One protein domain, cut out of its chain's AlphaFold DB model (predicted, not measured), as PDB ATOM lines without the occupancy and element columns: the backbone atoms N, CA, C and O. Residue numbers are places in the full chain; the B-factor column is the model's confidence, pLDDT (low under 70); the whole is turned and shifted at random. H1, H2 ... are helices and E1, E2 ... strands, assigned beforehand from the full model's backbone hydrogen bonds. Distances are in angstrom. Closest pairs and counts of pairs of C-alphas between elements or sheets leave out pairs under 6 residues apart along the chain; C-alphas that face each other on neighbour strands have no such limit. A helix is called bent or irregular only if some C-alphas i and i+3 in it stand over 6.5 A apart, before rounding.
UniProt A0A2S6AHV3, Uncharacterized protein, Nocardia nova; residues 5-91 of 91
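This is residues 5 to 91 of the 91 residues of an uncharacterized protein of Nocardia nova (UniProt A0A2S6AHV3). A small antiparallel sheet of three strands forms one end of a long open loop, whose wide, empty middle is ringed by helices. From the hairpin E1 and E2 the backbone goes out along the bent helix H1, turns round through H2 at the far end, and comes back through H3 and H4 to add E3 beside E2. The printed part has 87 residues with four named helices and three named strands, in the order E1 E2 H1 H2 H3 H4 E3; the sheet's order is E1 - E2 - E3 and the class is mixed, helices and strands. It is extended, with a radius of gyration of the C-alphas of 18.6 A, and elongated, spanning 58 by 30 by 21 A.

Start with E1, residues 5 to 11, and E2, residues 14 to 23: they form an antiparallel hairpin at 156 degrees, with N 7 and O 18 at 2.9 A. E2 bends by 53 degrees at residue 20. Look on its other side for E3, residues 88 to 90, antiparallel to E2 at 155 degrees, with N 90 and O 17 at 2.8 A. The sheet is only just strongly twisted, its C-alphas up to 4.2 A off the best plane. Next comes H1, residues 30 to 50, assigned as one helix by its hydrogen bonds but bent: C-alphas 39 and 42 are 6.8 A apart, and its arms H1a, residues 30 to 39, and H1b, residues 42 to 50, stand at a shallow tilt of 29 degrees. H2, residues 52 to 59, and H1b touch only at the corner, and only just, with 3 pairs of C-alphas within 8 A; the closest C-alphas, of Val 48 and Ala 55, are 5.1 A apart. H3, residues 63 to 70, is apart from H2. H4, residues 72 to 85, is close to H3 but not clearly touching; their closest C-alphas, of Ala 69 and Arg 75, are 7.4 A apart. H4 only grazes the sheet, with its residues 79 to 85; its closest C-alpha pair with E2 is Pro 21 and Leu 83, 5.8 A. H4 is irregular, with C-alphas 74 and 77 at 7.4 A. Every O i to N i+4 pair is within hydrogen-bond range in H1a, H1b, H2 and H3, against 8 of 10 in H4.

Find C-alpha 5 at (189.421, 224.244, 110.074), where E1 begins its 18.9 A; E2 then runs 25.5 A. Find C-alpha 52 at (164.959, 220.848, 83.404), where H2 begins. H1a measures 13.9 A, H1b 12.3 A and H4 18.5 A. E3 ends at C-alpha 90, (201.650, 219.333, 112.353).

The C-alphas farthest apart, of Asp 12 and Pro 52, are 58.7 A apart. The printed part has no cut, and no link is long. Mean pLDDT of the printed part is 92.4, and no printed residue is under 70.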
ATOM      1  N   THR A   5     188.654 223.072 109.621       88.81
ATOM      2  CA  THR A   5     189.421 224.244 110.074       88.81
ATOM      3  C   THR A   5     190.832 223.839 110.486       88.81
ATOM      4  O   THR A   5     191.031 222.827 111.169       88.81
ATOM      5  N   THR A   6     191.803 224.688 110.151       92.44
ATOM      6  CA  THR A   6     193.170 224.645 110.682       92.44
ATOM      7  C   THR A   6     193.480 225.913 111.466       92.44
ATOM      8  O   THR A   6     193.191 227.009 110.994       92.44
ATOM      9  N   GLY A   7     194.111 225.775 112.630       91.75
ATOM     10  CA  GLY A   7     194.640 226.896 113.408       91.75
ATOM     11  C   GLY A   7     196.117 226.690 113.724       91.75
ATOM     12  O   GLY A   7     196.529 225.564 113.992       91.75
ATOM     13  N   SER A   8     196.906 227.762 113.710       94.75
ATOM     14  CA  SER A   8     198.333 227.720 114.051       94.75
ATOM     15  C   SER A   8     198.624 228.542 115.304       94.75
ATOM     16  O   SER A   8     197.985 229.567 115.540       94.75
ATOM     17  N   ALA A   9     199.589 228.095 116.102       94.75
ATOM     18  CA  ALA A   9     200.040 228.774 117.311       94.75
ATOM     19  C   ALA A   9     201.536 228.534 117.555       94.75
ATOM     20  O   ALA A   9     202.088 227.526 117.119       94.75
ATOM     21  N   GLU A  10     202.177 229.442 118.290       96.88
ATOM     22  CA  GLU A  10     203.531 229.238 118.808       96.88
ATOM     23  C   GLU A  10     203.476 228.460 120.126       96.88
ATOM     24  O   GLU A  10     202.826 228.889 121.082       96.88
ATOM     25  N   VAL A  11     204.181 227.331 120.188       94.31
ATOM     26  CA  VAL A  11     204.331 226.501 121.388       94.31
ATOM     27  C   VAL A  11     205.821 226.258 121.601       94.31
ATOM     28  O   VAL A  11     206.485 225.681 120.743       94.31
ATOM     29  N   ASP A  12     206.366 226.747 122.716       94.56
ATOM     30  CA  ASP A  12     207.793 226.641 123.060       94.56
ATOM     31  C   ASP A  12     208.753 227.114 121.944       94.56
ATOM     32  O   ASP A  12     209.808 226.526 121.699       94.56
ATOM     33  N   GLY A  13     208.380 228.196 121.249       95.12
ATOM     34  CA  GLY A  13     209.173 228.791 120.166       95.12
ATOM     35  C   GLY A  13     209.133 228.016 118.846       95.12
ATOM     36  O   GLY A  13     210.027 228.186 118.014       95.12
ATOM     37  N   ARG A  14     208.143 227.135 118.670       94.69
ATOM     38  CA  ARG A  14     207.862 226.440 117.413       94.69
ATOM     39  C   ARG A  14     206.446 226.749 116.949       94.69
ATOM     40  O   ARG A  14     205.499 226.631 117.729       94.69
ATOM     41  N   THR A  15     206.296 227.028 115.659       96.50
ATOM     42  CA  THR A  15     204.983 227.083 115.019       96.50
ATOM     43  C   THR A  15     204.398 225.680 114.939       96.50
ATOM     44  O   THR A  15     204.982 224.785 114.337       96.50
ATOM     45  N   VAL A  16     203.217 225.493 115.513       96.81
ATOM     46  CA  VAL A  16     202.459 224.245 115.457       96.81
ATOM     47  C   VAL A  16     201.106 224.530 114.821       96.81
ATOM     48  O   VAL A  16     200.462 225.530 115.133       96.81
ATOM     49  N   THR A  17     200.659 223.656 113.924       96.25
ATOM     50  CA  THR A  17     199.351 223.742 113.267       96.25
ATOM     51  C   THR A  17     198.471 222.575 113.687       96.25
ATOM     52  O   THR A  17     198.882 221.417 113.641       96.25
ATOM     53  N   LEU A  18     197.242 222.879 114.090       94.12
ATOM     54  CA  LEU A  18     196.214 221.921 114.458       94.12
ATOM     55  C   LEU A  18     195.110 221.929 113.404       94.12
ATOM     56  O   LEU A  18     194.439 222.943 113.205       94.12
ATOM     57  N   ARG A  19     194.883 220.783 112.769       93.31
ATOM     58  CA  ARG A  19     193.689 220.529 111.963       93.31
ATOM     59  C   ARG A  19     192.602 219.932 112.849       93.31
ATOM     60  O   ARG A  19     192.844 218.948 113.551       93.31
ATOM     61  N   THR A  20     191.405 220.504 112.781       91.25
ATOM     62  CA  THR A  20     190.236 220.082 113.564       91.25
ATOM     63  C   THR A  20     189.209 219.375 112.673       91.25
ATOM     64  O   THR A  20     189.149 219.666 111.482       91.25
ATOM     65  N   PRO A  21     188.368 218.483 113.218       87.94
ATOM     66  CA  PRO A  21     187.246 217.885 112.485       87.94
ATOM     67  C   PRO A  21     186.043 218.826 112.296       87.94
ATOM     68  O   PRO A  21     185.030 218.418 111.730       87.94
ATOM     69  N   LEU A  22     186.114 220.069 112.781       84.94
ATOM     70  CA  LEU A  22     185.027 221.036 112.657       84.94
ATOM     71  C   LEU A  22     185.088 221.761 111.307       84.94
ATOM     72  O   LEU A  22     186.183 222.007 110.795       84.94
ATOM     73  N   PRO A  23     183.930 222.116 110.723       83.12
ATOM     74  CA  PRO A  23     183.897 222.813 109.450       83.12
ATOM     75  C   PRO A  23     184.440 224.237 109.577       83.12
ATOM     76  O   PRO A  23     184.049 224.985 110.468       83.12
ATOM     77  N   ASP A  24     185.233 224.636 108.590       85.19
ATOM     78  CA  ASP A  24     185.766 225.985 108.377       85.19
ATOM     79  C   ASP A  24     184.730 226.945 107.780       85.19
ATOM     80  O   ASP A  24     185.032 227.850 107.006       85.19
ATOM     81  N   PHE A  25     183.458 226.701 108.089       86.56
ATOM     82  CA  PHE A  25     182.342 227.473 107.582       86.56
ATOM     83  C   PHE A  25     181.313 227.713 108.677       86.56
ATOM     84  O   PHE A  25     180.799 226.781 109.296       86.56
ATOM     85  N   ASN A  26     180.949 228.980 108.840       85.25
ATOM     86  CA  ASN A  26     179.904 229.419 109.742       85.25
ATOM     87  C   ASN A  26     178.887 230.268 108.973       85.25
ATOM     88  O   ASN A  26     179.203 231.342 108.464       85.25
ATOM     89  N   TRP A  27     177.639 229.802 108.922       86.00
ATOM     90  CA  TRP A  27     176.557 230.517 108.244       86.00
ATOM     91  C   TRP A  27     176.235 231.869 108.899       86.00
ATOM     92  O   TRP A  27     175.737 232.780 108.236       86.00
ATOM     93  N   ALA A  28     176.502 232.021 110.199       91.25
ATOM     94  CA  ALA A  28     176.266 233.280 110.896       91.25
ATOM     95  C   ALA A  28     177.245 234.385 110.456       91.25
ATOM     96  O   ALA A  28     176.893 235.566 110.517       91.25
ATOM     97  N   ASP A  29     178.427 234.020 109.950       92.69
ATOM     98  CA  ASP A  29     179.453 234.982 109.565       92.69
ATOM     99  C   ASP A  29     179.148 235.575 108.190       92.69
ATOM    100  O   ASP A  29     178.930 234.870 107.202       92.69
ATOM    101  N   ARG A  30     179.119 236.910 108.119       94.19
ATOM    102  CA  ARG A  30     178.661 237.637 106.929       94.19
ATOM    103  C   ARG A  30     179.494 237.320 105.691       94.19
ATOM    104  O   ARG A  30     178.915 237.003 104.655       94.19
ATOM    105  N   ASP A  31     180.811 237.457 105.787       94.31
ATOM    106  CA  ASP A  31     181.682 237.402 104.613       94.31
ATOM    107  C   ASP A  31     181.842 235.968 104.076       94.31
ATOM    108  O   ASP A  31     181.609 235.777 102.881       94.31
ATOM    109  N   PRO A  32     182.090 234.931 104.909       90.44
ATOM    110  CA  PRO A  32     182.059 233.540 104.451       90.44
ATOM    111  C   PRO A  32     180.709 233.147 103.842       90.44
ATOM    112  O   PRO A  32     180.665 232.536 102.772       90.44
ATOM    113  N   ARG A  33     179.589 233.546 104.466       92.94
ATOM    114  CA  ARG A  33     178.252 233.294 103.912       92.94
ATOM    115  C   ARG A  33     178.044 233.990 102.570       92.94
ATOM    116  O   ARG A  33     177.423 233.399 101.684       92.94
ATOM    117  N   TRP A  34     178.518 235.227 102.405       94.88
ATOM    118  CA  TRP A  34     178.414 235.946 101.134       94.88
ATOM    119  C   TRP A  34     179.178 235.217 100.031       94.88
ATOM    120  O   TRP A  34     178.583 234.924  98.996       94.88
ATOM    121  N   THR A  35     180.431 234.835 100.290       92.94
ATOM    122  CA  THR A  35     181.258 234.049  99.363       92.94
ATOM    123  C   THR A  35     180.587 232.736  98.972       92.94
ATOM    124  O   THR A  35     180.516 232.417  97.791       92.94
ATOM    125  N   TYR A  36     180.032 231.996  99.935       90.81
ATOM    126  CA  TYR A  36     179.307 230.756  99.647       90.81
ATOM    127  C   TYR A  36     178.042 230.997  98.808       90.81
ATOM    128  O   TYR A  36     177.741 230.262  97.870       90.81
ATOM    129  N   THR A  37     177.297 232.063  99.106       93.69
ATOM    130  CA  THR A  37     176.065 232.388  98.375       93.69
ATOM    131  C   THR A  37     176.360 232.726  96.916       93.69
ATOM    132  O   THR A  37     175.726 232.176  96.018       93.69
ATOM    133  N   THR A  38     177.313 233.624  96.668       96.69
ATOM    134  CA  THR A  38     177.619 234.100  95.315       96.69
ATOM    135  C   THR A  38     178.495 233.132  94.528       96.69
ATOM    136  O   THR A  38     178.337 233.041  93.314       96.69
ATOM    137  N   GLY A  39     179.394 232.410  95.199       94.31
ATOM    138  CA  GLY A  39     180.317 231.464  94.575       94.31
ATOM    139  C   GLY A  39     179.703 230.097  94.290       94.31
ATOM    140  O   GLY A  39     179.982 229.523  93.240       94.31
ATOM    141  N   ASP A  40     178.834 229.597  95.176       91.94
ATOM    142  CA  ASP A  40     178.295 228.237  95.065       91.94
ATOM    143  C   ASP A  40     176.783 228.220  94.807       91.94
ATOM    144  O   ASP A  40     176.321 227.589  93.851       91.94
ATOM    145  N   LEU A  41     175.990 228.909  95.640       94.25
ATOM    146  CA  LEU A  41     174.528 228.779  95.592       94.25
ATOM    147  C   LEU A  41     173.907 229.410  94.343       94.25
ATOM    148  O   LEU A  41     173.065 228.776  93.706       94.25
ATOM    149  N   VAL A  42     174.313 230.630  93.976       97.31
ATOM    150  CA  VAL A  42     173.792 231.316  92.780       97.31
ATOM    151  C   VAL A  42     174.129 230.538  91.498       97.31
ATOM    152  O   VAL A  42     173.194 230.207  90.767       97.31
ATOM    153  N   PRO A  43     175.385 230.116  91.246       96.69
ATOM    154  CA  PRO A  43     175.700 229.312  90.062       96.69
ATOM    155  C   PRO A  43     174.997 227.951  90.039       96.69
ATOM    156  O   PRO A  43     174.639 227.442  88.974       96.69
ATOM    157  N   CYS A  44     174.787 227.331  91.206       94.19
ATOM    158  CA  CYS A  44     174.004 226.101  91.305       94.19
ATOM    159  C   CYS A  44     172.548 226.339  90.879       94.19
ATOM    160  O   CYS A  44     172.019 225.593  90.052       94.19
ATOM    161  N   TYR A  45     171.927 227.403  91.392       94.88
ATOM    162  CA  TYR A  45     170.572 227.797  91.021       94.88
ATOM    163  C   TYR A  45     170.443 228.038  89.512       94.88
ATOM    164  O   TYR A  45     169.557 227.460  88.884       94.88
ATOM    165  N   GLU A  46     171.352 228.811  88.913       96.94
ATOM    166  CA  GLU A  46     171.352 229.082  87.468       96.94
ATOM    167  C   GLU A  46     171.444 227.789  86.646       96.94
ATOM    168  O   GLU A  46     170.698 227.594  85.685       96.94
ATOM    169  N   ARG A  47     172.303 226.847  87.061       95.94
ATOM    170  CA  ARG A  47     172.454 225.543  86.397       95.94
ATOM    171  C   ARG A  47     171.186 224.699  86.472       95.94
ATOM    172  O   ARG A  47     170.799 224.084  85.475       95.94
ATOM    173  N   VAL A  48     170.555 224.654  87.644       95.75
ATOM    174  CA  VAL A  48     169.289 223.943  87.865       95.75
ATOM    175  C   VAL A  48     168.182 224.571  87.023       95.75
ATOM    176  O   VAL A  48     167.453 223.851  86.344       95.75
ATOM    177  N   GLN A  49     168.096 225.901  86.999       96.19
ATOM    178  CA  GLN A  49     167.116 226.634  86.205       96.19
ATOM    179  C   GLN A  49     167.287 226.372  84.700       96.19
ATOM    180  O   GLN A  49     166.303 226.147  83.999       96.19
ATOM    181  N   ALA A  50     168.528 226.352  84.208       97.50
ATOM    182  CA  ALA A  50     168.840 226.110  82.801       97.50
ATOM    183  C   ALA A  50     168.626 224.650  82.358       97.50
ATOM    184  O   ALA A  50     168.553 224.379  81.160       97.50
ATOM    185  N   THR A  51     168.529 223.701  83.299       97.50
ATOM    186  CA  THR A  51     168.548 222.261  82.998       97.50
ATOM    187  C   THR A  51     167.331 221.543  83.602       97.50
ATOM    188  O   THR A  51     167.414 221.010  84.711       97.50
ATOM    189  N   PRO A  52     166.200 221.428  82.875       94.81
ATOM    190  CA  PRO A  52     164.959 220.848  83.404       94.81
ATOM    191  C   PRO A  52     165.087 219.414  83.937       94.81
ATOM    192  O   PRO A  52     164.445 219.056  84.925       94.81
ATOM    193  N   LEU A  53     165.928 218.585  83.310       96.12
ATOM    194  CA  LEU A  53     166.188 217.223  83.789       96.12
ATOM    195  C   LEU A  53     166.902 217.225  85.147       96.12
ATOM    196  O   LEU A  53     166.517 216.468  86.036       96.12
ATOM    197  N   LEU A  54     167.882 218.114  85.325       93.62
ATOM    198  CA  LEU A  54     168.580 218.290  86.597       93.62
ATOM    199  C   LEU A  54     167.621 218.806  87.672       93.62
ATOM    200  O   LEU A  54     167.600 218.273  88.778       93.62
ATOM    201  N   ALA A  55     166.780 219.788  87.335       94.31
ATOM    202  CA  ALA A  55     165.762 220.299  88.247       94.31
ATOM    203  C   ALA A  55     164.813 219.195  88.715       94.31
ATOM    204  O   ALA A  55     164.582 219.055  89.913       94.31
ATOM    205  N   ARG A  56     164.316 218.357  87.797       94.19
ATOM    206  CA  ARG A  56     163.462 217.221  88.160       94.19
ATOM    207  C   ARG A  56     164.185 216.238  89.073       94.19
ATOM    208  O   ARG A  56     163.593 215.777  90.043       94.19
ATOM    209  N   GLN A  57     165.442 215.917  88.780       92.38
ATOM    210  CA  GLN A  57     166.222 214.994  89.600       92.38
ATOM    211  C   GLN A  57     166.393 215.524  91.029       92.38
ATOM    212  O   GLN A  57     166.107 214.801  91.975       92.38
ATOM    213  N   VAL A  58     166.798 216.784  91.183       88.94
ATOM    214  CA  VAL A  58     167.086 217.383  92.496       88.94
ATOM    215  C   VAL A  58     165.806 217.656  93.290       88.94
ATOM    216  O   VAL A  58     165.739 217.344  94.472       88.94
ATOM    217  N   LEU A  59     164.769 218.205  92.653       89.19
ATOM    218  CA  LEU A  59     163.543 218.638  93.337       89.19
ATOM    219  C   LEU A  59     162.528 217.510  93.572       89.19
ATOM    220  O   LEU A  59     161.533 217.727  94.259       89.19
ATOM    221  N   SER A  60     162.740 216.323  92.996       91.25
ATOM    222  CA  SER A  60     161.869 215.163  93.243       91.25
ATOM    223  C   SER A  60     162.186 214.420  94.540       91.25
ATOM    224  O   SER A  60     161.391 213.576  94.959       91.25
ATOM    225  N   VAL A  61     163.313 214.725  95.190       88.44
ATOM    226  CA  VAL A  61     163.689 214.093  96.456       88.44
ATOM    227  C   VAL A  61     162.768 214.593  97.583       88.44
ATOM    228  O   VAL A  61     162.595 215.805  97.744       88.44
ATOM    229  N   PRO A  62     162.146 213.699  98.378       92.19
ATOM    230  CA  PRO A  62     161.281 214.110  99.477       92.19
ATOM    231  C   PRO A  62     162.043 214.884 100.560       92.19
ATOM    232  O   PRO A  62     162.808 214.309 101.336       92.19
ATOM    233  N   PHE A  63     161.741 216.179 100.686       89.06
ATOM    234  CA  PHE A  63     162.407 217.081 101.631       89.06
ATOM    235  C   PHE A  63     162.430 216.567 103.077       89.06
ATOM    236  O   PHE A  63     163.413 216.753 103.784       89.06
ATOM    237  N   ALA A  64     161.364 215.905 103.538       93.06
ATOM    238  CA  ALA A  64     161.296 215.412 104.913       93.06
ATOM    239  C   ALA A  64     162.378 214.360 105.219       93.06
ATOM    240  O   ALA A  64     162.917 214.351 106.327       93.06
ATOM    241  N   GLY A  65     162.705 213.503 104.244       90.12
ATOM    242  CA  GLY A  65     163.756 212.495 104.378       90.12
ATOM    243  C   GLY A  65     165.136 213.140 104.452       90.12
ATOM    244  O   GLY A  65     165.887 212.872 105.389       90.12
ATOM    245  N   ASP A  66     165.419 214.064 103.535       89.31
ATOM    246  CA  ASP A  66     166.689 214.796 103.503       89.31
ATOM    247  C   ASP A  66     166.886 215.653 104.755       89.31
ATOM    248  O   ASP A  66     167.952 215.636 105.376       89.31
ATOM    249  N   LEU A  67     165.836 216.359 105.188       91.12
ATOM    250  CA  LEU A  67     165.865 217.141 106.416       91.12
ATOM    251  C   LEU A  67     166.160 216.248 107.621       91.12
ATOM    252  O   LEU A  67     166.982 216.612 108.459       91.12
ATOM    253  N   ALA A  68     165.491 215.096 107.726       92.62
ATOM    254  CA  ALA A  68     165.734 214.150 108.806       92.62
ATOM    255  C   ALA A  68     167.179 213.634 108.775       92.62
ATOM    256  O   ALA A  68     167.831 213.636 109.818       92.62
ATOM    257  N   ALA A  69     167.705 213.264 107.607       89.31
ATOM    258  CA  ALA A  69     169.088 212.818 107.452       89.31
ATOM    259  C   ALA A  69     170.103 213.897 107.873       89.31
ATOM    260  O   ALA A  69     171.123 213.578 108.478       89.31
ATOM    261  N   GLY A  70     169.800 215.173 107.620       87.75
ATOM    262  CA  GLY A  70     170.637 216.308 108.016       87.75
ATOM    263  C   GLY A  70     170.541 216.718 109.491       87.75
ATOM    264  O   GLY A  70     171.336 217.546 109.937       87.75
ATOM    265  N   ARG A  71     169.596 216.181 110.280       92.81
ATOM    266  CA  ARG A  71     169.466 216.557 111.699       92.81
ATOM    267  C   ARG A  71     170.675 216.098 112.502       92.81
ATOM    268  O   ARG A  71     171.057 214.931 112.453       92.81
ATOM    269  N   LEU A  72     171.182 216.992 113.351       89.19
ATOM    270  CA  LEU A  72     172.356 216.740 114.188       89.19
ATOM    271  C   LEU A  72     172.244 215.453 115.014       89.19
ATOM    272  O   LEU A  72     173.208 214.707 115.090       89.19
ATOM    273  N   LEU A  73     171.068 215.154 115.581       93.62
ATOM    274  CA  LEU A  73     170.861 213.928 116.362       93.62
ATOM    275  C   LEU A  73     171.107 212.653 115.544       93.62
ATOM    276  O   LEU A  73     171.720 211.720 116.048       93.62
ATOM    277  N   ASN A  74     170.684 212.630 114.279       93.56
ATOM    278  CA  ASN A  74     170.896 211.484 113.393       93.56
ATOM    279  C   ASN A  74     172.352 211.397 112.915       93.56
ATOM    280  O   ASN A  74     172.841 210.310 112.629       93.56
ATOM    281  N   ARG A  75     173.047 212.537 112.850       89.94
ATOM    282  CA  ARG A  75     174.465 212.640 112.479       89.94
ATOM    283  C   ARG A  75     175.417 212.483 113.672       89.94
ATOM    284  O   ARG A  75     176.625 212.457 113.468       89.94
ATOM    285  N   LEU A  76     174.901 212.401 114.901       91.88
ATOM    286  CA  LEU A  76     175.706 212.446 116.121       91.88
ATOM    287  C   LEU A  76     176.743 211.314 116.215       91.88
ATOM    288  O   LEU A  76     177.872 211.626 116.584       91.88
ATOM    289  N   PRO A  77     176.433 210.044 115.874       93.62
ATOM    290  CA  PRO A  77     177.436 208.980 115.910       93.62
ATOM    291  C   PRO A  77     178.639 209.279 115.006       93.62
ATOM    292  O   PRO A  77     179.768 209.260 115.485       93.62
ATOM    293  N   ASP A  78     178.387 209.653 113.746       90.06
ATOM    294  CA  ASP A  78     179.436 210.019 112.784       90.06
ATOM    295  C   ASP A  78     180.247 211.222 113.286       90.06
ATOM    296  O   ASP A  78     181.476 211.203 113.272       90.06
ATOM    297  N   LEU A  79     179.564 212.250 113.803       88.56
ATOM    298  CA  LEU A  79     180.217 213.444 114.337       88.56
ATOM    299  C   LEU A  79     181.140 213.109 115.516       88.56
ATOM    300  O   LEU A  79     182.238 213.646 115.603       88.56
ATOM    301  N   LEU A  80     180.713 212.231 116.428       92.44
ATOM    302  CA  LEU A  80     181.542 211.795 117.552       92.44
ATOM    303  C   LEU A  80     182.754 210.991 117.079       92.44
ATOM    304  O   LEU A  80     183.840 211.164 117.627       92.44
ATOM    305  N   THR A  81     182.592 210.147 116.056       93.56
ATOM    306  CA  THR A  81     183.712 209.436 115.431       93.56
ATOM    307  C   THR A  81     184.733 210.415 114.848       93.56
ATOM    308  O   THR A  81     185.927 210.281 115.130       93.56
ATOM    309  N   ASP A  82     184.286 211.435 114.118       90.50
ATOM    310  CA  ASP A  82     185.175 212.450 113.549       90.50
ATOM    311  C   ASP A  82     185.873 213.270 114.646       90.50
ATOM    312  O   ASP A  82     187.098 213.426 114.629       90.50
ATOM    313  N   LEU A  83     185.115 213.719 115.656       91.12
ATOM    314  CA  LEU A  83     185.624 214.461 116.815       91.12
ATOM    315  C   LEU A  83     186.602 213.654 117.675       91.12
ATOM    316  O   LEU A  83     187.417 214.256 118.363       91.12
ATOM    317  N   ALA A  84     186.544 212.325 117.671       93.69
ATOM    318  CA  ALA A  84     187.478 211.494 118.427       93.69
ATOM    319  C   ALA A  84     188.733 211.122 117.622       93.69
ATOM    320  O   ALA A  84     189.785 210.886 118.214       93.69
ATOM    321  N   GLY A  85     188.630 211.040 116.290       92.88
ATOM    322  CA  GLY A  85     189.646 210.384 115.462       92.88
ATOM    323  C   GLY A  85     190.399 211.266 114.467       92.88
ATOM    324  O   GLY A  85     191.451 210.851 113.990       92.88
ATOM    325  N   GLN A  86     189.895 212.453 114.119       92.12
ATOM    326  CA  GLN A  86     190.414 213.203 112.960       92.12
ATOM    327  C   GLN A  86     191.232 214.459 113.294       92.12
ATOM    328  O   GLN A  86     191.536 215.260 112.402       92.12
ATOM    329  N   TRP A  87     191.622 214.631 114.555       94.38
ATOM    330  CA  TRP A  87     192.572 215.671 114.947       94.38
ATOM    331  C   TRP A  87     193.964 215.350 114.410       94.38
ATOM    332  O   TRP A  87     194.430 214.216 114.513       94.38
ATOM    333  N   GLN A  88     194.644 216.351 113.850       94.88
ATOM    334  CA  GLN A  88     196.012 216.194 113.353       94.88
ATOM    335  C   GLN A  88     196.868 217.373 113.799       94.88
ATOM    336  O   GLN A  88     196.515 218.528 113.556       94.88
ATOM    337  N   LEU A  89     197.994 217.060 114.439       94.00
ATOM    338  CA  LEU A  89     199.016 218.025 114.818       94.00
ATOM    339  C   LEU A  89     200.149 217.986 113.791       94.00
ATOM    340  O   LEU A  89     200.653 216.910 113.469       94.00
ATOM    341  N   MET A  90     200.549 219.151 113.296       93.50
ATOM    342  CA  MET A  90     201.650 219.333 112.353       93.50
ATOM    343  C   MET A  90     202.642 220.324 112.968       93.50
ATOM    344  O   MET A  90     202.221 221.373 113.457       93.50
ATOM    345  N   ALA A  91     203.928 219.984 112.973       82.50
ATOM    346  CA  ALA A  91     205.015 220.779 113.548       82.50
ATOM    347  C   ALA A  91     206.165 220.918 112.547       82.50
ATOM    348  O   ALA A  91     206.268 220.036 111.661       82.50
TER     349      ALA A  91